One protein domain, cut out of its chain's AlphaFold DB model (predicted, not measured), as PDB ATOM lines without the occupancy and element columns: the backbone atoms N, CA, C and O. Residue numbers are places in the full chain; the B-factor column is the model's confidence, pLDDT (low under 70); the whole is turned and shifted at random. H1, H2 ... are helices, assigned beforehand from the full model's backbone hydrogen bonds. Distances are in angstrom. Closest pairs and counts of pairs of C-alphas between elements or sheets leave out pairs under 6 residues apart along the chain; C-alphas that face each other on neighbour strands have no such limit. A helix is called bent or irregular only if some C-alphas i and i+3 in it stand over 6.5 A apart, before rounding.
ATOM      1  N   ALA A 208     -30.446  43.626 -19.308       85.38
ATOM      2  CA  ALA A 208     -29.485  42.768 -18.611       85.38
ATOM      3  C   ALA A 208     -28.199  42.540 -19.427       85.38
ATOM      4  O   ALA A 208     -27.105  42.616 -18.868       85.38
ATOM      5  N   LEU A 209     -28.314  42.312 -20.744       87.50
ATOM      6  CA  LEU A 209     -27.145  42.208 -21.626       87.50
ATOM      7  C   LEU A 209     -26.385  43.536 -21.672       87.50
ATOM      8  O   LEU A 209     -25.178  43.550 -21.443       87.50
ATOM      9  N   LYS A 210     -27.092  44.658 -21.882       89.69
ATOM     10  CA  LYS A 210     -26.478  45.995 -21.878       89.69
ATOM     11  C   LYS A 210     -25.782  46.285 -20.546       89.69
ATOM     12  O   LYS A 210     -24.627  46.687 -20.552       89.69
ATOM     13  N   ALA A 211     -26.429  46.018 -19.414       88.81
ATOM     14  CA  ALA A 211     -25.846  46.185 -18.084       88.81
ATOM     15  C   ALA A 211     -24.607  45.301 -17.879       88.81
ATOM     16  O   ALA A 211     -23.613  45.768 -17.327       88.81
ATOM     17  N   GLY A 212     -24.635  44.056 -18.366       92.12
ATOM     18  CA  GLY A 212     -23.478  43.160 -18.364       92.12
ATOM     19  C   GLY A 212     -22.302  43.724 -19.163       92.12
ATOM     20  O   GLY A 212     -21.182  43.761 -18.656       92.12
ATOM     21  N   THR A 213     -22.560  44.238 -20.369       94.06
ATOM     22  CA  THR A 213     -21.550  44.910 -21.198       94.06
ATOM     23  C   THR A 213     -21.004  46.154 -20.492       94.06
ATOM     24  O   THR A 213     -19.797  46.317 -20.367       94.06
ATOM     25  N   LEU A 214     -21.856  47.008 -19.929       91.44
ATOM     26  CA  LEU A 214     -21.419  48.202 -19.198       91.44
ATOM     27  C   LEU A 214     -20.534  47.862 -17.987       91.44
ATOM     28  O   LEU A 214     -19.483  48.473 -17.788       91.44
ATOM     29  N   ALA A 215     -20.928  46.855 -17.204       92.19
ATOM     30  CA  ALA A 215     -20.138  46.362 -16.081       92.19
ATOM     31  C   ALA A 215     -18.786  45.795 -16.545       92.19
ATOM     32  O   ALA A 215     -17.762  46.030 -15.898       92.19
ATOM     33  N   MET A 216     -18.764  45.098 -17.686       95.94
ATOM     34  CA  MET A 216     -17.532  44.595 -18.291       95.94
ATOM     35  C   MET A 216     -16.608  45.732 -18.745       95.94
ATOM     36  O   MET A 216     -15.414  45.663 -18.464       95.94
ATOM     37  N   SER A 217     -17.130  46.805 -19.352       94.56
ATOM     38  CA  SER A 217     -16.328  47.990 -19.710       94.56
ATOM     39  C   SER A 217     -15.625  48.586 -18.490       94.56
ATOM     40  O   SER A 217     -14.428  48.862 -18.536       94.56
ATOM     41  N   ALA A 218     -16.343  48.738 -17.372       92.62
ATOM     42  CA  ALA A 218     -15.760  49.251 -16.133       92.62
ATOM     43  C   ALA A 218     -14.664  48.319 -15.582       92.62
ATOM     44  O   ALA A 218     -13.590  48.782 -15.186       92.62
ATOM     45  N   ALA A 219     -14.901  47.001 -15.601       95.81
ATOM     46  CA  ALA A 219     -13.916  46.007 -15.178       95.81
ATOM     47  C   ALA A 219     -12.660  46.023 -16.067       95.81
ATOM     48  O   ALA A 219     -11.541  46.003 -15.551       95.81
ATOM     49  N   LEU A 220     -12.836  46.124 -17.387       96.19
ATOM     50  CA  LEU A 220     -11.754  46.256 -18.361       96.19
ATOM     51  C   LEU A 220     -10.947  47.532 -18.126       96.19
ATOM     52  O   LEU A 220      -9.729  47.460 -18.000       96.19
ATOM     53  N   HIS A 221     -11.600  48.688 -17.987       94.38
ATOM     54  CA  HIS A 221     -10.920  49.953 -17.697       94.38
ATOM     55  C   HIS A 221     -10.107  49.881 -16.400       94.38
ATOM     56  O   HIS A 221      -8.952  50.309 -16.364       94.38
ATOM     57  N   SER A 222     -10.673  49.283 -15.346       95.88
ATOM     58  CA  SER A 222      -9.958  49.067 -14.087       95.88
ATOM     59  C   SER A 222      -8.741  48.156 -14.266       95.88
ATOM     60  O   SER A 222      -7.667  48.469 -13.749       95.88
ATOM     61  N   ALA A 223      -8.877  47.046 -14.999       97.56
ATOM     62  CA  ALA A 223      -7.779  46.114 -15.253       97.56
ATOM     63  C   ALA A 223      -6.669  46.748 -16.108       97.56
ATOM     64  O   ALA A 223      -5.484  46.548 -15.829       97.56
ATOM     65  N   MET A 224      -7.034  47.556 -17.107       96.75
ATOM     66  CA  MET A 224      -6.092  48.294 -17.950       96.75
ATOM     67  C   MET A 224      -5.328  49.338 -17.136       96.75
ATOM     68  O   MET A 224      -4.100  49.324 -17.155       96.75
ATOM     69  N   ARG A 225      -6.020  50.172 -16.347       95.62
ATOM     70  CA  ARG A 225      -5.382  51.156 -15.456       95.62
ATOM     71  C   ARG A 225      -4.400  50.494 -14.491       95.62
ATOM     72  O   ARG A 225      -3.237  50.882 -14.443       95.62
ATOM     73  N   ALA A 226      -4.829  49.434 -13.804       97.75
ATOM     74  CA  ALA A 226      -3.962  48.683 -12.899       97.75
ATOM     75  C   ALA A 226      -2.772  48.039 -13.635       97.75
ATOM     76  O   ALA A 226      -1.682  47.925 -13.082       97.75
ATOM     77  N   SER A 227      -2.947  47.624 -14.893       97.94
ATOM     78  CA  SER A 227      -1.847  47.105 -15.714       97.94
ATOM     79  C   SER A 227      -0.841  48.192 -16.075       97.94
ATOM     80  O   SER A 227       0.356  47.949 -15.963       97.94
ATOM     81  N   HIS A 228      -1.301  49.390 -16.444       96.25
ATOM     82  CA  HIS A 228      -0.425  50.543 -16.654       96.25
ATOM     83  C   HIS A 228       0.403  50.847 -15.403       96.25
ATOM     84  O   HIS A 228       1.623  50.936 -15.496       96.25
ATOM     85  N   GLU A 229      -0.228  50.912 -14.228       97.00
ATOM     86  CA  GLU A 229       0.465  51.140 -12.954       97.00
ATOM     87  C   GLU A 229       1.511  50.055 -12.655       97.00
ATOM     88  O   GLU A 229       2.634  50.358 -12.251       97.00
ATOM     89  N   VAL A 230       1.176  48.779 -12.884       98.12
ATOM     90  CA  VAL A 230       2.108  47.664 -12.670       98.12
ATOM     91  C   VAL A 230       3.316  47.759 -13.601       98.12
ATOM     92  O   VAL A 230       4.442  47.596 -13.125       98.12
ATOM     93  N   LEU A 231       3.105  48.045 -14.890       96.94
ATOM     94  CA  LEU A 231       4.185  48.193 -15.871       96.94
ATOM     95  C   LEU A 231       5.066  49.412 -15.560       96.94
ATOM     96  O   LEU A 231       6.288  49.310 -15.640       96.94
ATOM     97  N   ASP A 232       4.468  50.527 -15.139       95.50
ATOM     98  CA  ASP A 232       5.179  51.778 -14.845       95.50
ATOM     99  C   ASP A 232       5.945  51.726 -13.517       95.50
ATOM    100  O   ASP A 232       6.959  52.401 -13.350       95.50
ATOM    101  N   SER A 233       5.497  50.891 -12.577       96.94
ATOM    102  CA  SER A 233       6.182  50.663 -11.298       96.94
ATOM    103  C   SER A 233       7.411  49.750 -11.397       96.94
ATOM    104  O   SER A 233       8.133  49.574 -10.410       96.94
ATOM    105  N   HIS A 234       7.652  49.123 -12.551       96.88
ATOM    106  CA  HIS A 234       8.812  48.260 -12.736       96.88
ATOM    107  C   HIS A 234      10.078  49.105 -12.933       96.88
ATOM    108  O   HIS A 234      10.164  49.930 -13.837       96.88
ATOM    109  N   ILE A 235      11.079  48.874 -12.085       94.56
ATOM    110  CA  ILE A 235      12.390  49.529 -12.129       94.56
ATOM    111  C   ILE A 235      13.486  48.465 -12.264       94.56
ATOM    112  O   ILE A 235      13.212  47.286 -12.076       94.56
ATOM    113  N   MET A 236      14.741  48.860 -12.511       89.19
ATOM    114  CA  MET A 236      15.869  47.939 -12.786       89.19
ATOM    115  C   MET A 236      16.110  46.824 -11.740       89.19
ATOM    116  O   MET A 236      16.772  45.843 -12.052       89.19
ATOM    117  N   ASN A 237      15.581  46.950 -10.515       91.88
ATOM    118  CA  ASN A 237      15.695  45.940  -9.448       91.88
ATOM    119  C   ASN A 237      14.354  45.267  -9.092       91.88
ATOM    120  O   ASN A 237      14.275  44.516  -8.116       91.88
ATOM    121  N   SER A 238      13.284  45.563  -9.832       95.88
ATOM    122  CA  SER A 238      11.992  44.904  -9.663       95.88
ATOM    123  C   SER A 238      12.075  43.467 -10.173       95.88
ATOM    124  O   SER A 238      12.668  43.186 -11.207       95.88
ATOM    125  N   SER A 239      11.450  42.531  -9.457       96.94
ATOM    126  CA  SER A 239      11.331  41.155  -9.940       96.94
ATOM    127  C   SER A 239      10.329  41.088 -11.095       96.94
ATOM    128  O   SER A 239       9.160  41.440 -10.922       96.94
ATOM    129  N   MET A 240      10.767  40.595 -12.257       96.81
ATOM    130  CA  MET A 240       9.894  40.392 -13.416       96.81
ATOM    131  C   MET A 240       8.768  39.392 -13.125       96.81
ATOM    132  O   MET A 240       7.621  39.625 -13.498       96.81
ATOM    133  N   ASP A 241       9.055  38.332 -12.363       97.38
ATOM    134  CA  ASP A 241       8.048  37.356 -11.930       97.38
ATOM    135  C   ASP A 241       6.956  37.990 -11.065       97.38
ATOM    136  O   ASP A 241       5.777  37.672 -11.221       97.38
ATOM    137  N   GLU A 242       7.320  38.931 -10.191       97.69
ATOM    138  CA  GLU A 242       6.345  39.671  -9.390       97.69
ATOM    139  C   GLU A 242       5.488  40.605 -10.258       97.69
ATOM    140  O   GLU A 242       4.270  40.666 -10.076       97.69
ATOM    141  N   THR A 243       6.088  41.294 -11.236       98.12
ATOM    142  CA  THR A 243       5.348  42.100 -12.224       98.12
ATOM    143  C   THR A 243       4.350  41.241 -13.003       98.12
ATOM    144  O   THR A 243       3.168  41.582 -13.065       98.12
ATOM    145  N   ILE A 244       4.783  40.091 -13.526       98.12
ATOM    146  CA  ILE A 244       3.925  39.148 -14.258       98.12
ATOM    147  C   ILE A 244       2.794  38.639 -13.363       98.12
ATOM    148  O   ILE A 244       1.632  38.662 -13.764       98.12
ATOM    149  N   ARG A 245       3.101  38.230 -12.127       98.38
ATOM    150  CA  ARG A 245       2.101  37.748 -11.166       98.38
ATOM    151  C   ARG A 245       1.026  38.801 -10.892       98.38
ATOM    152  O   ARG A 245      -0.156  38.459 -10.854       98.38
ATOM    153  N   LYS A 246       1.410  40.072 -10.724       98.38
ATOM    154  CA  LYS A 246       0.462  41.187 -10.545       98.38
ATOM    155  C   LYS A 246      -0.429  41.375 -11.773       98.38
ATOM    156  O   LYS A 246      -1.643  41.466 -11.615       98.38
ATOM    157  N   LEU A 247       0.138  41.356 -12.981       98.19
ATOM    158  CA  LEU A 247      -0.642  41.450 -14.222       98.19
ATOM    159  C   LEU A 247      -1.648  40.296 -14.343       98.19
ATOM    160  O   LEU A 247      -2.838  40.532 -14.531       98.19
ATOM    161  N   GLN A 248      -1.206  39.057 -14.127       98.25
ATOM    162  CA  GLN A 248      -2.077  37.876 -14.147       98.25
ATOM    163  C   GLN A 248      -3.230  37.978 -13.142       98.25
ATOM    164  O   GLN A 248      -4.356  37.576 -13.432       98.25
ATOM    165  N   MET A 249      -2.964  38.508 -11.943       98.19
ATOM    166  CA  MET A 249      -4.003  38.733 -10.938       98.19
ATOM    167  C   MET A 249      -5.013  39.794 -11.373       98.19
ATOM    168  O   MET A 249      -6.210  39.564 -11.206       98.19
ATOM    169  N   ASN A 250      -4.550  40.902 -11.961       98.00
ATOM    170  CA  ASN A 250      -5.415  41.980 -12.447       98.00
ATOM    171  C   ASN A 250      -6.388  41.483 -13.529       98.00
ATOM    172  O   ASN A 250      -7.561  41.853 -13.523       98.00
ATOM    173  N   TRP A 251      -5.926  40.603 -14.422       98.19
ATOM    174  CA  TRP A 251      -6.726  40.103 -15.544       98.19
ATOM    175  C   TRP A 251      -7.578  38.877 -15.229       98.19
ATOM    176  O   TRP A 251      -8.505  38.582 -15.978       98.19
ATOM    177  N   ARG A 252      -7.332  38.167 -14.120       98.38
ATOM    178  CA  ARG A 252      -8.031  36.910 -13.801       98.38
ATOM    179  C   ARG A 252      -9.555  37.053 -13.780       98.38
ATOM    180  O   ARG A 252     -10.244  36.214 -14.348       98.38
ATOM    181  N   GLY A 253     -10.079  38.097 -13.138       97.75
ATOM    182  CA  GLY A 253     -11.528  38.323 -13.058       97.75
ATOM    183  C   GLY A 253     -12.158  38.573 -14.430       97.75
ATOM    184  O   GLY A 253     -13.136  37.920 -14.788       97.75
ATOM    185  N   VAL A 254     -11.547  39.462 -15.216       97.75
ATOM    186  CA  VAL A 254     -11.983  39.797 -16.580       97.75
ATOM    187  C   VAL A 254     -11.905  38.573 -17.493       97.75
ATOM    188  O   VAL A 254     -12.866  38.257 -18.190       97.75
ATOM    189  N   CYS A 255     -10.801  37.826 -17.447       97.62
ATOM    190  CA  CYS A 255     -10.617  36.657 -18.296       97.62
ATOM    191  C   CYS A 255     -11.524  35.486 -17.956       97.62
ATOM    192  O   CYS A 255     -11.960  34.792 -18.870       97.62
ATOM    193  N   ASN A 256     -11.879  35.297 -16.686       97.56
ATOM    194  CA  ASN A 256     -12.891  34.310 -16.323       97.56
ATOM    195  C   ASN A 256     -14.248  34.620 -16.976       97.56
ATOM    196  O   ASN A 256     -14.982  33.697 -17.317       97.56
ATOM    197  N   ALA A 257     -14.577  35.901 -17.157       96.12
ATOM    198  CA  ALA A 257     -15.831  36.326 -17.768       96.12
ATOM    199  C   ALA A 257     -15.780  36.346 -19.308       96.12
ATOM    200  O   ALA A 257     -16.759  35.973 -19.946       96.12
ATOM    201  N   LEU A 258     -14.650  36.739 -19.909       95.81
ATOM    202  CA  LEU A 258     -14.468  36.766 -21.372       95.81
ATOM    203  C   LEU A 258     -14.015  35.423 -21.969       95.81
ATOM    204  O   LEU A 258     -14.054  35.243 -23.185       95.81
ATOM    205  N   GLY A 259     -13.573  34.479 -21.136       95.88
ATOM    206  CA  GLY A 259     -13.001  33.213 -21.584       95.88
ATOM    207  C   GLY A 259     -11.601  33.354 -22.192       95.88
ATOM    208  O   GLY A 259     -11.312  32.665 -23.170       95.88
ATOM    209  N   CYS A 260     -10.749  34.229 -21.640       96.44
ATOM    210  CA  CYS A 260      -9.316  34.291 -21.978       96.44
ATOM    211  C   CYS A 260      -8.419  33.585 -20.952       96.44
ATOM    212  O   CYS A 260      -8.824  33.277 -19.832       96.44
ATOM    213  N   ASP A 261      -7.171  33.348 -21.340       97.31
ATOM    214  CA  ASP A 261      -6.055  32.987 -20.477       97.31
ATOM    215  C   ASP A 261      -5.448  34.253 -19.837       97.31
ATOM    216  O   ASP A 261      -4.764  35.019 -20.520       97.31
ATOM    217  N   PRO A 262      -5.609  34.479 -18.515       97.69
ATOM    218  CA  PRO A 262      -5.020  35.637 -17.843       97.69
ATOM    219  C   PRO A 262      -3.489  35.566 -17.754       97.69
ATOM    220  O   PRO A 262      -2.860  36.510 -17.285       97.69
ATOM    221  N   THR A 263      -2.878  34.443 -18.146       97.19
ATOM    222  CA  THR A 263      -1.425  34.263 -18.214       97.19
ATOM    223  C   THR A 263      -0.843  34.571 -19.587       97.19
ATOM    224  O   THR A 263       0.378  34.564 -19.715       97.19
ATOM    225  N   ASN A 264      -1.677  34.887 -20.585       96.25
ATOM    226  CA  ASN A 264      -1.229  35.302 -21.907       96.25
ATOM    227  C   ASN A 264      -1.824  36.660 -22.311       96.25
ATOM    228  O   ASN A 264      -3.006  36.769 -22.635       96.25
ATOM    229  N   TYR A 265      -0.980  37.691 -22.375       96.00
ATOM    230  CA  TYR A 265      -1.356  39.035 -22.812       96.00
ATOM    231  C   TYR A 265      -2.035  39.057 -24.187       96.00
ATOM    232  O   TYR A 265      -3.006  39.785 -24.382       96.00
ATOM    233  N   TRP A 266      -1.550  38.269 -25.150       92.69
ATOM    234  CA  TRP A 266      -2.128  38.284 -26.494       92.69
ATOM    235  C   TRP A 266      -3.535  37.698 -26.511       92.69
ATOM    236  O   TRP A 266      -4.386  38.196 -27.238       92.69
ATOM    237  N   ASP A 267      -3.813  36.714 -25.657       94.69
ATOM    238  CA  ASP A 267      -5.158  36.160 -25.520       94.69
ATOM    239  C   ASP A 267      -6.123  37.178 -24.888       94.69
ATOM    240  O   ASP A 267      -7.239  37.351 -25.378       94.69
ATOM    241  N   ILE A 268      -5.657  37.927 -23.879       96.50
ATOM    242  CA  ILE A 268      -6.376  39.073 -23.297       96.50
ATOM    243  C   ILE A 268      -6.698  40.115 -24.378       96.50
ATOM    244  O   ILE A 268      -7.860  40.475 -24.567       96.50
ATOM    245  N   TYR A 269      -5.680  40.583 -25.107       95.00
ATOM    246  CA  TYR A 269      -5.821  41.610 -26.142       95.00
ATOM    247  C   TYR A 269      -6.795  41.179 -27.246       95.00
ATOM    248  O   TYR A 269      -7.654  41.953 -27.672       95.00
ATOM    249  N   LEU A 270      -6.694  39.933 -27.709       93.62
ATOM    250  CA  LEU A 270      -7.571  39.408 -28.750       93.62
ATOM    251  C   LEU A 270      -9.012  39.260 -28.244       93.62
ATOM    252  O   LEU A 270      -9.931  39.734 -28.914       93.62
ATOM    253  N   ARG A 271      -9.227  38.713 -27.036       95.06
ATOM    254  CA  ARG A 271     -10.573  38.589 -26.445       95.06
ATOM    255  C   ARG A 271     -11.228  39.905 -26.089       95.06
ATOM    256  O   ARG A 271     -12.453  39.972 -26.090       95.06
ATOM    257  N   HIS A 272     -10.461  40.962 -25.867       96.50
ATOM    258  CA  HIS A 272     -11.016  42.299 -25.675       96.50
ATOM    259  C   HIS A 272     -11.888  42.739 -26.873       96.50
ATOM    260  O   HIS A 272     -12.924  43.367 -26.679       96.50
ATOM    261  N   HIS A 273     -11.591  42.297 -28.100       96.81
ATOM    262  CA  HIS A 273     -12.437  42.590 -29.268       96.81
ATOM    263  C   HIS A 273     -13.842  41.963 -29.174       96.81
ATOM    264  O   HIS A 273     -14.782  42.482 -29.773       96.81
ATOM    265  N   GLN A 274     -14.026  40.896 -28.383       96.62
ATOM    266  CA  GLN A 274     -15.350  40.324 -28.105       96.62
ATOM    267  C   GLN A 274     -16.224  41.316 -27.341       96.62
ATOM    268  O   GLN A 274     -17.422  41.424 -27.593       96.62
ATOM    269  N   HIS A 275     -15.614  42.050 -26.414       96.62
ATOM    270  CA  HIS A 275     -16.297  43.092 -25.667       96.62
ATOM    271  C   HIS A 275     -16.620  44.296 -26.553       96.62
ATOM    272  O   HIS A 275     -17.743  44.790 -26.515       96.62
ATOM    273  N   SER A 276     -15.704  44.709 -27.437       97.44
ATOM    274  CA  SER A 276     -16.020  45.755 -28.419       97.44
ATOM    275  C   SER A 276     -17.179  45.353 -29.326       97.44
ATOM    276  O   SER A 276     -18.057  46.172 -29.554       97.44
ATOM    277  N   LEU A 277     -17.234  44.095 -29.784       97.44
ATOM    278  CA  LEU A 277     -18.376  43.563 -30.538       97.44
ATOM    279  C   LEU A 277     -19.690  43.683 -29.758       97.44
ATOM    280  O   LEU A 277     -20.692  44.084 -30.342       97.44
ATOM    281  N   ALA A 278     -19.680  43.390 -28.454       96.44
ATOM    282  CA  ALA A 278     -20.844  43.584 -27.595       96.44
ATOM    283  C   ALA A 278     -21.198  45.073 -27.429       96.44
ATOM    284  O   ALA A 278     -22.374  45.425 -27.410       96.44
ATOM    285  N   LEU A 279     -20.209  45.973 -27.360       95.88
ATOM    286  CA  LEU A 279     -20.440  47.421 -27.296       95.88
ATOM    287  C   LEU A 279     -21.104  47.975 -28.560       95.88
ATOM    288  O   LEU A 279     -21.913  48.899 -28.435       95.88
ATOM    289  N   LEU A 280     -20.848  47.387 -29.736       96.25
ATOM    290  CA  LEU A 280     -21.548  47.751 -30.978       96.25
ATOM    291  C   LEU A 280     -23.073  47.576 -30.865       96.25
ATOM    292  O   LEU A 280     -23.806  48.218 -31.607       96.25
ATOM    293  N   GLU A 281     -23.554  46.760 -29.921       95.19
ATOM    294  CA  GLU A 281     -24.980  46.499 -29.672       95.19
ATOM    295  C   GLU A 281     -25.594  47.422 -28.595       95.19
ATOM    296  O   GLU A 281     -26.794  47.355 -28.311       95.19
ATOM    297  N   THR A 282     -24.789  48.273 -27.945       88.56
ATOM    298  CA  THR A 282     -25.222  49.071 -26.778       88.56
ATOM    299  C   THR A 282     -25.583  50.525 -27.088       88.56
ATOM    300  O   THR A 282     -26.090  51.207 -26.197       88.56
ATOM    301  N   ASP A 283     -25.359  50.997 -28.320       90.06
ATOM    302  CA  ASP A 283     -25.454  52.409 -28.746       90.06
ATOM    303  C   ASP A 283     -24.620  53.382 -27.878       90.06
ATOM    304  O   ASP A 283     -24.790  54.599 -27.930       90.06
ATOM    305  N   GLN A 284     -23.694  52.865 -27.059       91.62
ATOM    306  CA  GLN A 284     -22.850  53.654 -26.162       91.62
ATOM    307  C   GLN A 284     -21.567  54.080 -26.875       91.62
ATOM    308  O   GLN A 284     -20.491  53.517 -26.665       91.62
ATOM    309  N   VAL A 285     -21.690  55.100 -27.720       92.50
ATOM    310  CA  VAL A 285     -20.604  55.632 -28.557       92.50
ATOM    311  C   VAL A 285     -19.369  56.015 -27.730       92.50
ATOM    312  O   VAL A 285     -18.254  55.617 -28.063       92.50
ATOM    313  N   GLY A 286     -19.565  56.721 -26.610       90.06
ATOM    314  CA  GLY A 286     -18.468  57.138 -25.728       90.06
ATOM    315  C   GLY A 286     -17.725  55.963 -25.083       90.06
ATOM    316  O   GLY A 286     -16.500  55.992 -24.975       90.06
ATOM    317  N   LEU A 287     -18.436  54.891 -24.719       91.56
ATOM    318  CA  LEU A 287     -17.804  53.692 -24.163       91.56
ATOM    319  C   LEU A 287     -17.044  52.905 -25.221       91.56
ATOM    320  O   LEU A 287     -15.947  52.449 -24.931       91.56
ATOM    321  N   LEU A 288     -17.580  52.786 -26.439       94.94
ATOM    322  CA  LEU A 288     -16.859  52.177 -27.558       94.94
ATOM    323  C   LEU A 288     -15.560  52.935 -27.867       94.94
ATOM    324  O   LEU A 288     -14.512  52.313 -28.030       94.94
ATOM    325  N   HIS A 289     -15.618  54.269 -27.907       93.75
ATOM    326  CA  HIS A 289     -14.437  55.111 -28.101       93.75
ATOM    327  C   HIS A 289     -13.398  54.880 -27.001       93.75
ATOM    328  O   HIS A 289     -12.240  54.567 -27.291       93.75
ATOM    329  N   SER A 290     -13.822  54.962 -25.740       91.69
ATOM    330  CA  SER A 290     -12.943  54.734 -24.598       91.69
ATOM    331  C   SER A 290     -12.332  53.328 -24.610       91.69
ATOM    332  O   SER A 290     -11.132  53.182 -24.393       91.69
ATOM    333  N   ASP A 291     -13.122  52.302 -24.927       94.38
ATOM    334  CA  ASP A 291     -12.696  50.901 -24.970       94.38
ATOM    335  C   ASP A 291     -11.585  50.656 -26.004       94.38
ATOM    336  O   ASP A 291     -10.538  50.094 -25.672       94.38
ATOM    337  N   ILE A 292     -11.779  51.137 -27.240       95.62
ATOM    338  CA  ILE A 292     -10.793  51.031 -28.327       95.62
ATOM    339  C   ILE A 292      -9.502  51.764 -27.948       95.62
ATOM    340  O   ILE A 292      -8.407  51.207 -28.082       95.62
ATOM    341  N   ARG A 293      -9.622  52.988 -27.420       93.81
ATOM    342  CA  ARG A 293      -8.468  53.797 -27.016       93.81
ATOM    343  C   ARG A 293      -7.656  53.116 -25.920       93.81
ATOM    344  O   ARG A 293      -6.443  52.970 -26.056       93.81
ATOM    345  N   HIS A 294      -8.305  52.656 -24.852       93.94
ATOM    346  CA  HIS A 294      -7.608  51.993 -23.752       93.94
ATOM    347  C   HIS A 294      -6.986  50.656 -24.176       93.94
ATOM    348  O   HIS A 294      -5.861  50.363 -23.762       93.94
ATOM    349  N   ARG A 295      -7.655  49.873 -25.042       95.19
ATOM    350  CA  ARG A 295      -7.068  48.652 -25.622       95.19
ATOM    351  C   ARG A 295      -5.747  48.963 -26.317       95.19
ATOM    352  O   ARG A 295      -4.742  48.287 -26.084       95.19
ATOM    353  N   PHE A 296      -5.753  49.983 -27.170       93.12
ATOM    354  CA  PHE A 296      -4.573  50.381 -27.922       93.12
ATOM    355  C   PHE A 296      -3.461  50.912 -27.005       93.12
ATOM    356  O   PHE A 296      -2.305  50.512 -27.141       93.12
ATOM    357  N   LEU A 297      -3.795  51.759 -26.027       91.62
ATOM    358  CA  LEU A 297      -2.830  52.291 -25.060       91.62
ATOM    359  C   LEU A 297      -2.152  51.186 -24.248       91.62
ATOM    360  O   LEU A 297      -0.933  51.225 -24.054       91.62
ATOM    361  N   LEU A 298      -2.911  50.181 -23.803       94.88
ATOM    362  CA  LEU A 298      -2.338  49.028 -23.120       94.88
ATOM    363  C   LEU A 298      -1.410  48.246 -24.054       94.88
ATOM    364  O   LEU A 298      -0.304  47.892 -23.646       94.88
ATOM    365  N   GLN A 299      -1.822  48.016 -25.304       92.00
ATOM    366  CA  GLN A 299      -0.978  47.368 -26.309       92.00
ATOM    367  C   GLN A 299       0.339  48.102 -26.494       92.00
ATOM    368  O   GLN A 299       1.401  47.488 -26.373       92.00
ATOM    369  N   HIS A 300       0.282  49.404 -26.731       86.06
ATOM    370  CA  HIS A 300       1.468  50.219 -26.905       86.06
ATOM    371  C   HIS A 300       2.350  50.213 -25.645       86.06
ATOM    372  O   HIS A 300       3.572  50.073 -25.732       86.06
ATOM    373  N   ARG A 301       1.749  50.267 -24.449       92.06
ATOM    374  CA  ARG A 301       2.491  50.204 -23.183       92.06
ATOM    375  C   ARG A 301       3.185  48.859 -22.984       92.06
ATOM    376  O   ARG A 301       4.355  48.850 -22.608       92.06
ATOM    377  N   VAL A 302       2.509  47.742 -23.248       91.50
ATOM    378  CA  VAL A 302       3.106  46.399 -23.169       91.50
ATOM    379  C   VAL A 302       4.254  46.267 -24.166       91.50
ATOM    380  O   VAL A 302       5.314  45.768 -23.802       91.50
ATOM    381  N   GLN A 303       4.090  46.776 -25.388       83.38
ATOM    382  CA  GLN A 303       5.151  46.792 -26.400       83.38
ATOM    383  C   GLN A 303       6.368  47.609 -25.955       83.38
ATOM    384  O   GLN A 303       7.500  47.143 -26.063       83.38
ATOM    385  N   ARG A 304       6.151  48.801 -25.389       84.19
ATOM    386  CA  ARG A 304       7.231  49.628 -24.835       84.19
ATOM    387  C   ARG A 304       7.917  48.954 -23.648       84.19
ATOM    388  O   ARG A 304       9.138  49.037 -23.523       84.19
ATOM    389  N   PHE A 305       7.151  48.290 -22.785       91.25
ATOM    390  CA  PHE A 305       7.681  47.557 -21.639       91.25
ATOM    391  C   PHE A 305       8.603  46.422 -22.085       91.25
ATOM    392  O   PHE A 305       9.733  46.329 -21.615       91.25
ATOM    393  N   ILE A 306       8.128  45.623 -23.039       86.19
ATOM    394  CA  ILE A 306       8.882  44.592 -23.753       86.19
ATOM    395  C   ILE A 306      10.185  45.174 -24.308       86.19
ATOM    396  O   ILE A 306      11.260  44.644 -24.037       86.19
ATOM    397  N   SER A 307      10.101  46.302 -25.019       78.69
ATOM    398  CA  SER A 307      11.274  46.933 -25.624       78.69
ATOM    399  C   SER A 307      12.292  47.418 -24.580       78.69
ATOM    400  O   SER A 307      13.503  47.246 -24.723       78.69
ATOM    401  N   THR A 308      11.809  47.983 -23.478       84.88
ATOM    402  CA  THR A 308      12.669  48.519 -22.415       84.88
ATOM    403  C   THR A 308      13.363  47.401 -21.629       84.88
ATOM    404  O   THR A 308      14.520  47.550 -21.249       84.88
ATOM    405  N   HIS A 309      12.698  46.258 -21.435       87.00
ATOM    406  CA  HIS A 309      13.189  45.134 -20.626       87.00
ATOM    407  C   HIS A 309      13.647  43.951 -21.479       87.00
ATOM    408  O   HIS A 309      13.558  42.797 -21.070       87.00
ATOM    409  N   HIS A 310      14.162  44.234 -22.671       79.75
ATOM    410  CA  HIS A 310      14.495  43.215 -23.656       79.75
ATOM    411  C   HIS A 310      15.591  42.231 -23.216       79.75
ATOM    412  O   HIS A 310      15.680  41.132 -23.750       79.75
ATOM    413  N   HIS A 311      16.398  42.569 -22.216       81.69
ATOM    414  CA  HIS A 311      17.365  41.630 -21.650       81.69
ATOM    415  C   HIS A 311      16.717  40.520 -20.802       81.69
ATOM    416  O   HIS A 311      17.334  39.474 -20.603       81.69
ATOM    417  N   ASP A 312      15.485  40.719 -20.316       83.94
ATOM    418  CA  ASP A 312      14.739  39.741 -19.523       83.94
ATOM    419  C   ASP A 312      13.596  39.126 -20.345       83.94
ATOM    420  O   ASP A 312      12.450  39.585 -20.358       83.94
ATOM    421  N   PHE A 313      13.912  38.021 -21.017       82.94
ATOM    422  CA  PHE A 313      12.961  37.264 -21.831       82.94
ATOM    423  C   PHE A 313      11.816  36.626 -21.032       82.94
ATOM    424  O   PHE A 313      10.859  36.129 -21.636       82.94
ATOM    425  N   SER A 314      11.868  36.619 -19.693       90.06
ATOM    426  CA  SER A 314      10.851  35.951 -18.881       90.06
ATOM    427  C   SER A 314       9.462  36.564 -19.071       90.06
ATOM    428  O   SER A 314       8.483  35.822 -19.104       90.06
ATOM    429  N   PHE A 315       9.360  37.879 -19.304       91.56
ATOM    430  CA  PHE A 315       8.082  38.536 -19.592       91.56
ATOM    431  C   PHE A 315       7.407  37.970 -20.845       91.56
ATOM    432  O   PHE A 315       6.217  37.660 -20.840       91.56
ATOM    433  N   VAL A 316       8.172  37.759 -21.912       87.44
ATOM    434  CA  VAL A 316       7.678  37.200 -23.180       87.44
ATOM    435  C   VAL A 316       7.297  35.746 -23.014       87.44
ATOM    436  O   VAL A 316       6.201  35.336 -23.383       87.44
ATOM    437  N   GLN A 317       8.204  34.971 -22.422       87.06
ATOM    438  CA  GLN A 317       8.058  33.529 -22.281       87.06
ATOM    439  C   GLN A 317       6.926  33.146 -21.330       87.06
ATOM    440  O   GLN A 317       6.313  32.097 -21.509       87.06
ATOM    441  N   LYS A 318       6.651  33.967 -20.310       93.25
ATOM    442  CA  LYS A 318       5.667  33.652 -19.267       93.25
ATOM    443  C   LYS A 318       4.363  34.441 -19.391       93.25
ATOM    444  O   LYS A 318       3.369  33.964 -18.851       93.25
ATOM    445  N   TYR A 319       4.354  35.604 -20.051       93.38
ATOM    446  CA  TYR A 319       3.176  36.483 -20.119       93.38
ATOM    447  C   TYR A 319       2.810  36.955 -21.532       93.38
ATOM    448  O   TYR A 319       1.653  36.852 -21.914       93.38
ATOM    449  N   ALA A 320       3.746  37.437 -22.352       89.50
ATOM    450  CA  ALA A 320       3.453  37.916 -23.712       89.50
ATOM    451  C   ALA A 320       3.702  36.845 -24.795       89.50
ATOM    452  O   ALA A 320       4.381  37.095 -25.794       89.50
ATOM    453  N   ARG A 321       3.143  35.643 -24.593       88.25
ATOM    454  CA  ARG A 321       3.404  34.442 -25.408       88.25
ATOM    455  C   ARG A 321       2.679  34.493 -26.751       88.25
ATOM    456  O   ARG A 321       1.535  34.051 -26.875       88.25
ATOM    457  N   PHE A 322       3.346  35.042 -27.759       79.88
ATOM    458  CA  PHE A 322       2.800  35.109 -29.111       79.88
ATOM    459  C   PHE A 322       2.634  33.708 -29.719       79.88
ATOM    460  O   PHE A 322       3.505  32.850 -29.572       79.88
ATOM    461  N   GLY A 323       1.535  33.480 -30.433       76.69
ATOM    462  CA  GLY A 323       1.243  32.238 -31.145       76.69
ATOM    463  C   GLY A 323       0.659  31.137 -30.263       76.69
ATOM    464  O   GLY A 323       0.324  30.071 -30.778       76.69
ATOM    465  N   GLN A 324       0.546  31.392 -28.958       84.56
ATOM    466  CA  GLN A 324      -0.069  30.512 -27.960       84.56
ATOM    467  C   GLN A 324      -1.411  31.065 -27.454       84.56
ATOM    468  O   GLN A 324      -1.913  30.638 -26.416       84.56
ATOM    469  N   GLU A 325      -1.972  32.064 -28.133       87.06
ATOM    470  CA  GLU A 325      -3.358  32.483 -27.944       87.06
ATOM    471  C   GLU A 325      -4.344  31.362 -28.302       87.06
ATOM    472  O   GLU A 325      -4.044  30.454 -29.083       87.06
ATOM    473  N   GLN A 326      -5.553  31.432 -27.747       87.50
ATOM    474  CA  GLN A 326      -6.603  30.498 -28.128       87.50
ATOM    475  C   GLN A 326      -7.063  30.798 -29.568       87.50
ATOM    476  O   GLN A 326      -7.300  31.964 -29.901       87.50
ATOM    477  N   PRO A 327      -7.295  29.779 -30.418       88.94
ATOM    478  CA  PRO A 327      -7.788  29.989 -31.786       88.94
ATOM    479  C   PRO A 327      -9.106  30.776 -31.855       88.94
ATOM    480  O   PRO A 327      -9.357  31.534 -32.791       88.94
ATOM    481  N   SER A 328      -9.953  30.619 -30.838       91.06
ATOM    482  CA  SER A 328     -11.205  31.359 -30.676       91.06
ATOM    483  C   SER A 328     -10.982  32.861 -30.473       91.06
ATOM    484  O   SER A 328     -11.751  33.657 -31.004       91.06
ATOM    485  N   SER A 329      -9.926  33.263 -29.765       91.94
ATOM    486  CA  SER A 329      -9.568  34.670 -29.561       91.94
ATOM    487  C   SER A 329      -9.133  35.333 -30.869       91.94
ATOM    488  O   SER A 329      -9.553  36.447 -31.176       91.94
ATOM    489  N   GLU A 330      -8.348  34.623 -31.684       88.62
ATOM    490  CA  GLU A 330      -7.965  35.065 -33.029       88.62
ATOM    491  C   GLU A 330      -9.190  35.266 -33.940       88.62
ATOM    492  O   GLU A 330      -9.293  36.301 -34.604       88.62
ATOM    493  N   SER A 331     -10.141  34.322 -33.940       91.88
ATOM    494  CA  SER A 331     -11.375  34.444 -34.732       91.88
ATOM    495  C   SER A 331     -12.152  35.708 -34.373       91.88
ATOM    496  O   SER A 331     -12.533  36.461 -35.262       91.88
ATOM    497  N   VAL A 332     -12.317  35.990 -33.078       93.69
ATOM    498  CA  VAL A 332     -13.048  37.170 -32.591       93.69
ATOM    499  C   VAL A 332     -12.450  38.472 -33.129       93.69
ATOM    500  O   VAL A 332     -13.185  39.339 -33.603       93.69
ATOM    501  N   MET A 333     -11.124  38.625 -33.069       93.00
ATOM    502  CA  MET A 333     -10.459  39.836 -33.560       93.00
ATOM    503  C   MET A 333     -10.621  39.987 -35.079       93.00
ATOM    504  O   MET A 333     -10.941  41.077 -35.564       93.00
ATOM    505  N   ARG A 334     -10.486  38.885 -35.831       91.00
ATOM    506  CA  ARG A 334     -10.731  38.874 -37.280       91.00
ATOM    507  C   ARG A 334     -12.171  39.255 -37.617       91.00
ATOM    508  O   ARG A 334     -12.375  40.069 -38.515       91.00
ATOM    509  N   ASP A 335     -13.145  38.709 -36.895       94.94
ATOM    510  CA  ASP A 335     -14.568  38.975 -37.108       94.94
ATOM    511  C   ASP A 335     -14.911  40.446 -36.828       94.94
ATOM    512  O   ASP A 335     -15.617  41.080 -37.613       94.94
ATOM    513  N   TYR A 336     -14.354  41.030 -35.761       96.31
ATOM    514  CA  TYR A 336     -14.507  42.452 -35.439       96.31
ATOM    515  C   TYR A 336     -14.005  43.376 -36.558       96.31
ATOM    516  O   TYR A 336     -14.734  44.267 -37.015       96.31
ATOM    517  N   HIS A 337     -12.783  43.150 -37.044       94.12
ATOM    518  CA  HIS A 337     -12.226  43.966 -38.122       94.12
ATOM    519  C   HIS A 337     -12.932  43.715 -39.460       94.12
ATOM    520  O   HIS A 337     -13.175  44.667 -40.206       94.12
ATOM    521  N   ALA A 338     -13.325  42.470 -39.750       92.44
ATOM    522  CA  ALA A 338     -14.095  42.133 -40.945       92.44
ATOM    523  C   ALA A 338     -15.452  42.852 -40.968       92.44
ATOM    524  O   ALA A 338     -15.774  43.477 -41.978       92.44
ATOM    525  N   ARG A 339     -16.199  42.847 -39.851       96.06
ATOM    526  CA  ARG A 339     -17.474  43.575 -39.716       96.06
ATOM    527  C   ARG A 339     -17.305  45.075 -39.928       96.06
ATOM    528  O   ARG A 339     -18.042  45.661 -40.717       96.06
ATOM    529  N   SER A 340     -16.320  45.682 -39.265       94.88
ATOM    530  CA  SER A 340     -16.058  47.125 -39.368       94.88
ATOM    531  C   SER A 340     -15.705  47.527 -40.804       94.88
ATOM    532  O   SER A 340     -16.251  48.482 -41.356       94.88
ATOM    533  N   LYS A 341     -14.836  46.745 -41.454       93.12
ATOM    534  CA  LYS A 341     -14.443  46.955 -42.849       93.12
ATOM    535  C   LYS A 341     -15.614  46.777 -43.812       93.12
ATOM    536  O   LYS A 341     -15.813  47.607 -44.692       93.12
ATOM    537  N   GLU A 342     -16.381  45.701 -43.670       95.12
ATOM    538  CA  GLU A 342     -17.545  45.443 -44.518       95.12
ATOM    539  C   GLU A 342     -18.579  46.569 -44.392       95.12
ATOM    540  O   GLU A 342     -19.071  47.060 -45.409       95.12
ATOM    541  N   ALA A 343     -18.863  47.019 -43.167       96.75
ATOM    542  CA  ALA A 343     -19.765  48.134 -42.907       96.75
ATOM    543  C   ALA A 343     -19.258  49.438 -43.536       96.75
ATOM    544  O   ALA A 343     -20.022  50.113 -44.229       96.75
ATOM    545  N   LEU A 344     -17.967  49.756 -43.380       95.69
ATOM    546  CA  LEU A 344     -17.352  50.930 -44.002       95.69
ATOM    547  C   LEU A 344     -17.493  50.886 -45.528       95.69
ATOM    548  O   LEU A 344     -17.928  51.860 -46.133       95.69
ATOM    549  N   MET A 345     -17.211  49.749 -46.166       94.12
ATOM    550  CA  MET A 345     -17.339  49.617 -47.622       94.12
ATOM    551  C   MET A 345     -18.793  49.719 -48.098       94.12
ATOM    552  O   MET A 345     -19.064  50.380 -49.104       94.12
ATOM    553  N   LYS A 346     -19.736  49.106 -47.367       96.19
ATOM    554  CA  LYS A 346     -21.179  49.220 -47.631       96.19
ATOM    555  C   LYS A 346     -21.693  50.648 -47.470       96.19
ATOM    556  O   LYS A 346     -22.664  51.001 -48.129       96.19
ATOM    557  N   PHE A 347     -21.058  51.453 -46.624       96.44
ATOM    558  CA  PHE A 347     -21.380  52.863 -46.446       96.44
ATOM    559  C   PHE A 347     -20.761  53.734 -47.552       96.44
ATOM    560  O   PHE A 347     -21.471  54.443 -48.263       96.44
ATOM    561  N   VAL A 348     -19.442  53.644 -47.736       95.06
ATOM    562  CA  VAL A 348     -18.654  54.554 -48.581       95.06
ATOM    563  C   VAL A 348     -19.044  54.458 -50.055       95.06
ATOM    564  O   VAL A 348     -19.265  55.483 -50.698       95.06
ATOM    565  N   VAL A 349     -19.148  53.242 -50.604       94.69
ATOM    566  CA  VAL A 349     -19.393  53.028 -52.042       94.69
ATOM    567  C   VAL A 349     -20.692  53.692 -52.522       94.69
ATOM    568  O   VAL A 349     -20.616  54.546 -53.410       94.69
ATOM    569  N   PRO A 350     -21.877  53.356 -51.973       96.38
ATOM    570  CA  PRO A 350     -23.119  53.966 -52.435       96.38
ATOM    571  C   PRO A 350     -23.189  55.457 -52.101       96.38
ATOM    572  O   PRO A 350     -23.746  56.226 -52.883       96.38
ATOM    573  N   PHE A 351     -22.604  55.884 -50.976       96.50
ATOM    574  CA  PHE A 351     -22.607  57.289 -50.595       96.50
ATOM    575  C   PHE A 351     -21.834  58.145 -51.603       96.50
ATOM    576  O   PHE A 351     -22.405  59.080 -52.162       96.50
ATOM    577  N   VAL A 352     -20.591  57.785 -51.935       95.38
ATOM    578  CA  VAL A 352     -19.779  58.521 -52.920       95.38
ATOM    579  C   VAL A 352     -20.440  58.514 -54.301       95.38
ATOM    580  O   VAL A 352     -20.458  59.542 -54.971       95.38
ATOM    581  N   GLN A 353     -21.046  57.395 -54.713       93.50
ATOM    582  CA  GLN A 353     -21.800  57.315 -55.973       93.50
ATOM    583  C   GLN A 353     -23.000  58.269 -56.021       93.50
ATOM    584  O   GLN A 353     -23.423  58.669 -57.107       93.50
ATOM    585  N   SER A 354     -23.563  58.616 -54.862       95.56
ATOM    586  CA  SER A 354     -24.684  59.550 -54.753       95.56
ATOM    587  C   SER A 354     -24.262  61.023 -54.753       95.56
ATOM    588  O   SER A 354     -25.110  61.897 -54.949       95.56
ATOM    589  N   LEU A 355     -22.970  61.317 -54.556       95.25
ATOM    590  CA  LEU A 355     -22.465  62.685 -54.491       95.25
ATOM    591  C   LEU A 355     -22.376  63.339 -55.880       95.25
ATOM    592  O   LEU A 355     -22.080  62.676 -56.878       95.25
TER     593      LEU A 355
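Overview. This is residues 208 to 355 of the 648 residues of the protein "Hypothetical protein" of Symbiodinium sp. CCMP2592 (UniProt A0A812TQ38). Two helical hairpins, H1 with H2 and H3 with H4, lie side by side as a four-helix bundle, and long H6 crosses H3 and sticks out with residues 341 to 354. Short H5 packs on residues 240 to 244 of H2. The printed part has 148 residues with six named helices, H1 to H6 in order, and no named strand: all helix. It is only just compact, close to loose, with a radius of gyration of the C-alphas of 17.2 A, and elongated, spanning 62 by 34 by 26 A.

Arrangement. H6, residues 327 to 354, touches the hub H3, residues 265 to 279, with residues 329 to 336 alone, at a steep tilt of 45 degrees; the closest C-alphas, of Arg 271 and Ser 329, are 5.1 A apart. H3 and H4, residues 285 to 308, form a hairpin at 8 degrees, C-alphas 279 and 288 closest at 6.0 A. H1, residues 208 to 232, touches H4 the same way at 26 degrees, closest at C-alphas 224 and 298, 6.4 A. H1 and H2, residues 240 to 258, form a hairpin at 6 degrees, closest at C-alphas 223 and 250, 5.5 A. H2 is irregular, C-alphas 250 and 253 being 7.1 A apart, with a kink of 45 degrees near residue 252. H2 and H4 are apart. H5, residues 314 to 318, touches H2, closest at C-alphas 240 and 315, 6.7 A. In H1, H4 and H5 every O i to N i+4 pair is within hydrogen-bond range; H2 has 13 of 15, H3 8 of 11, H6 23 of 24.

Along the chain. H6 measures 41.1 A, ending at C-alpha 354 (-24.684, 59.550, -54.753). H1 measures 36.0 A from C-alpha 208 (-29.485, 42.768, -18.611), H4 34.6 A, H2 25.9 A, H3 21.3 A.

Size, cuts and confidence. The C-alphas farthest apart, of Asn 237 and Ser 354, are 62.2 A apart. The printed part has no cut, no link is long, and no printed residue is under pLDDT 70.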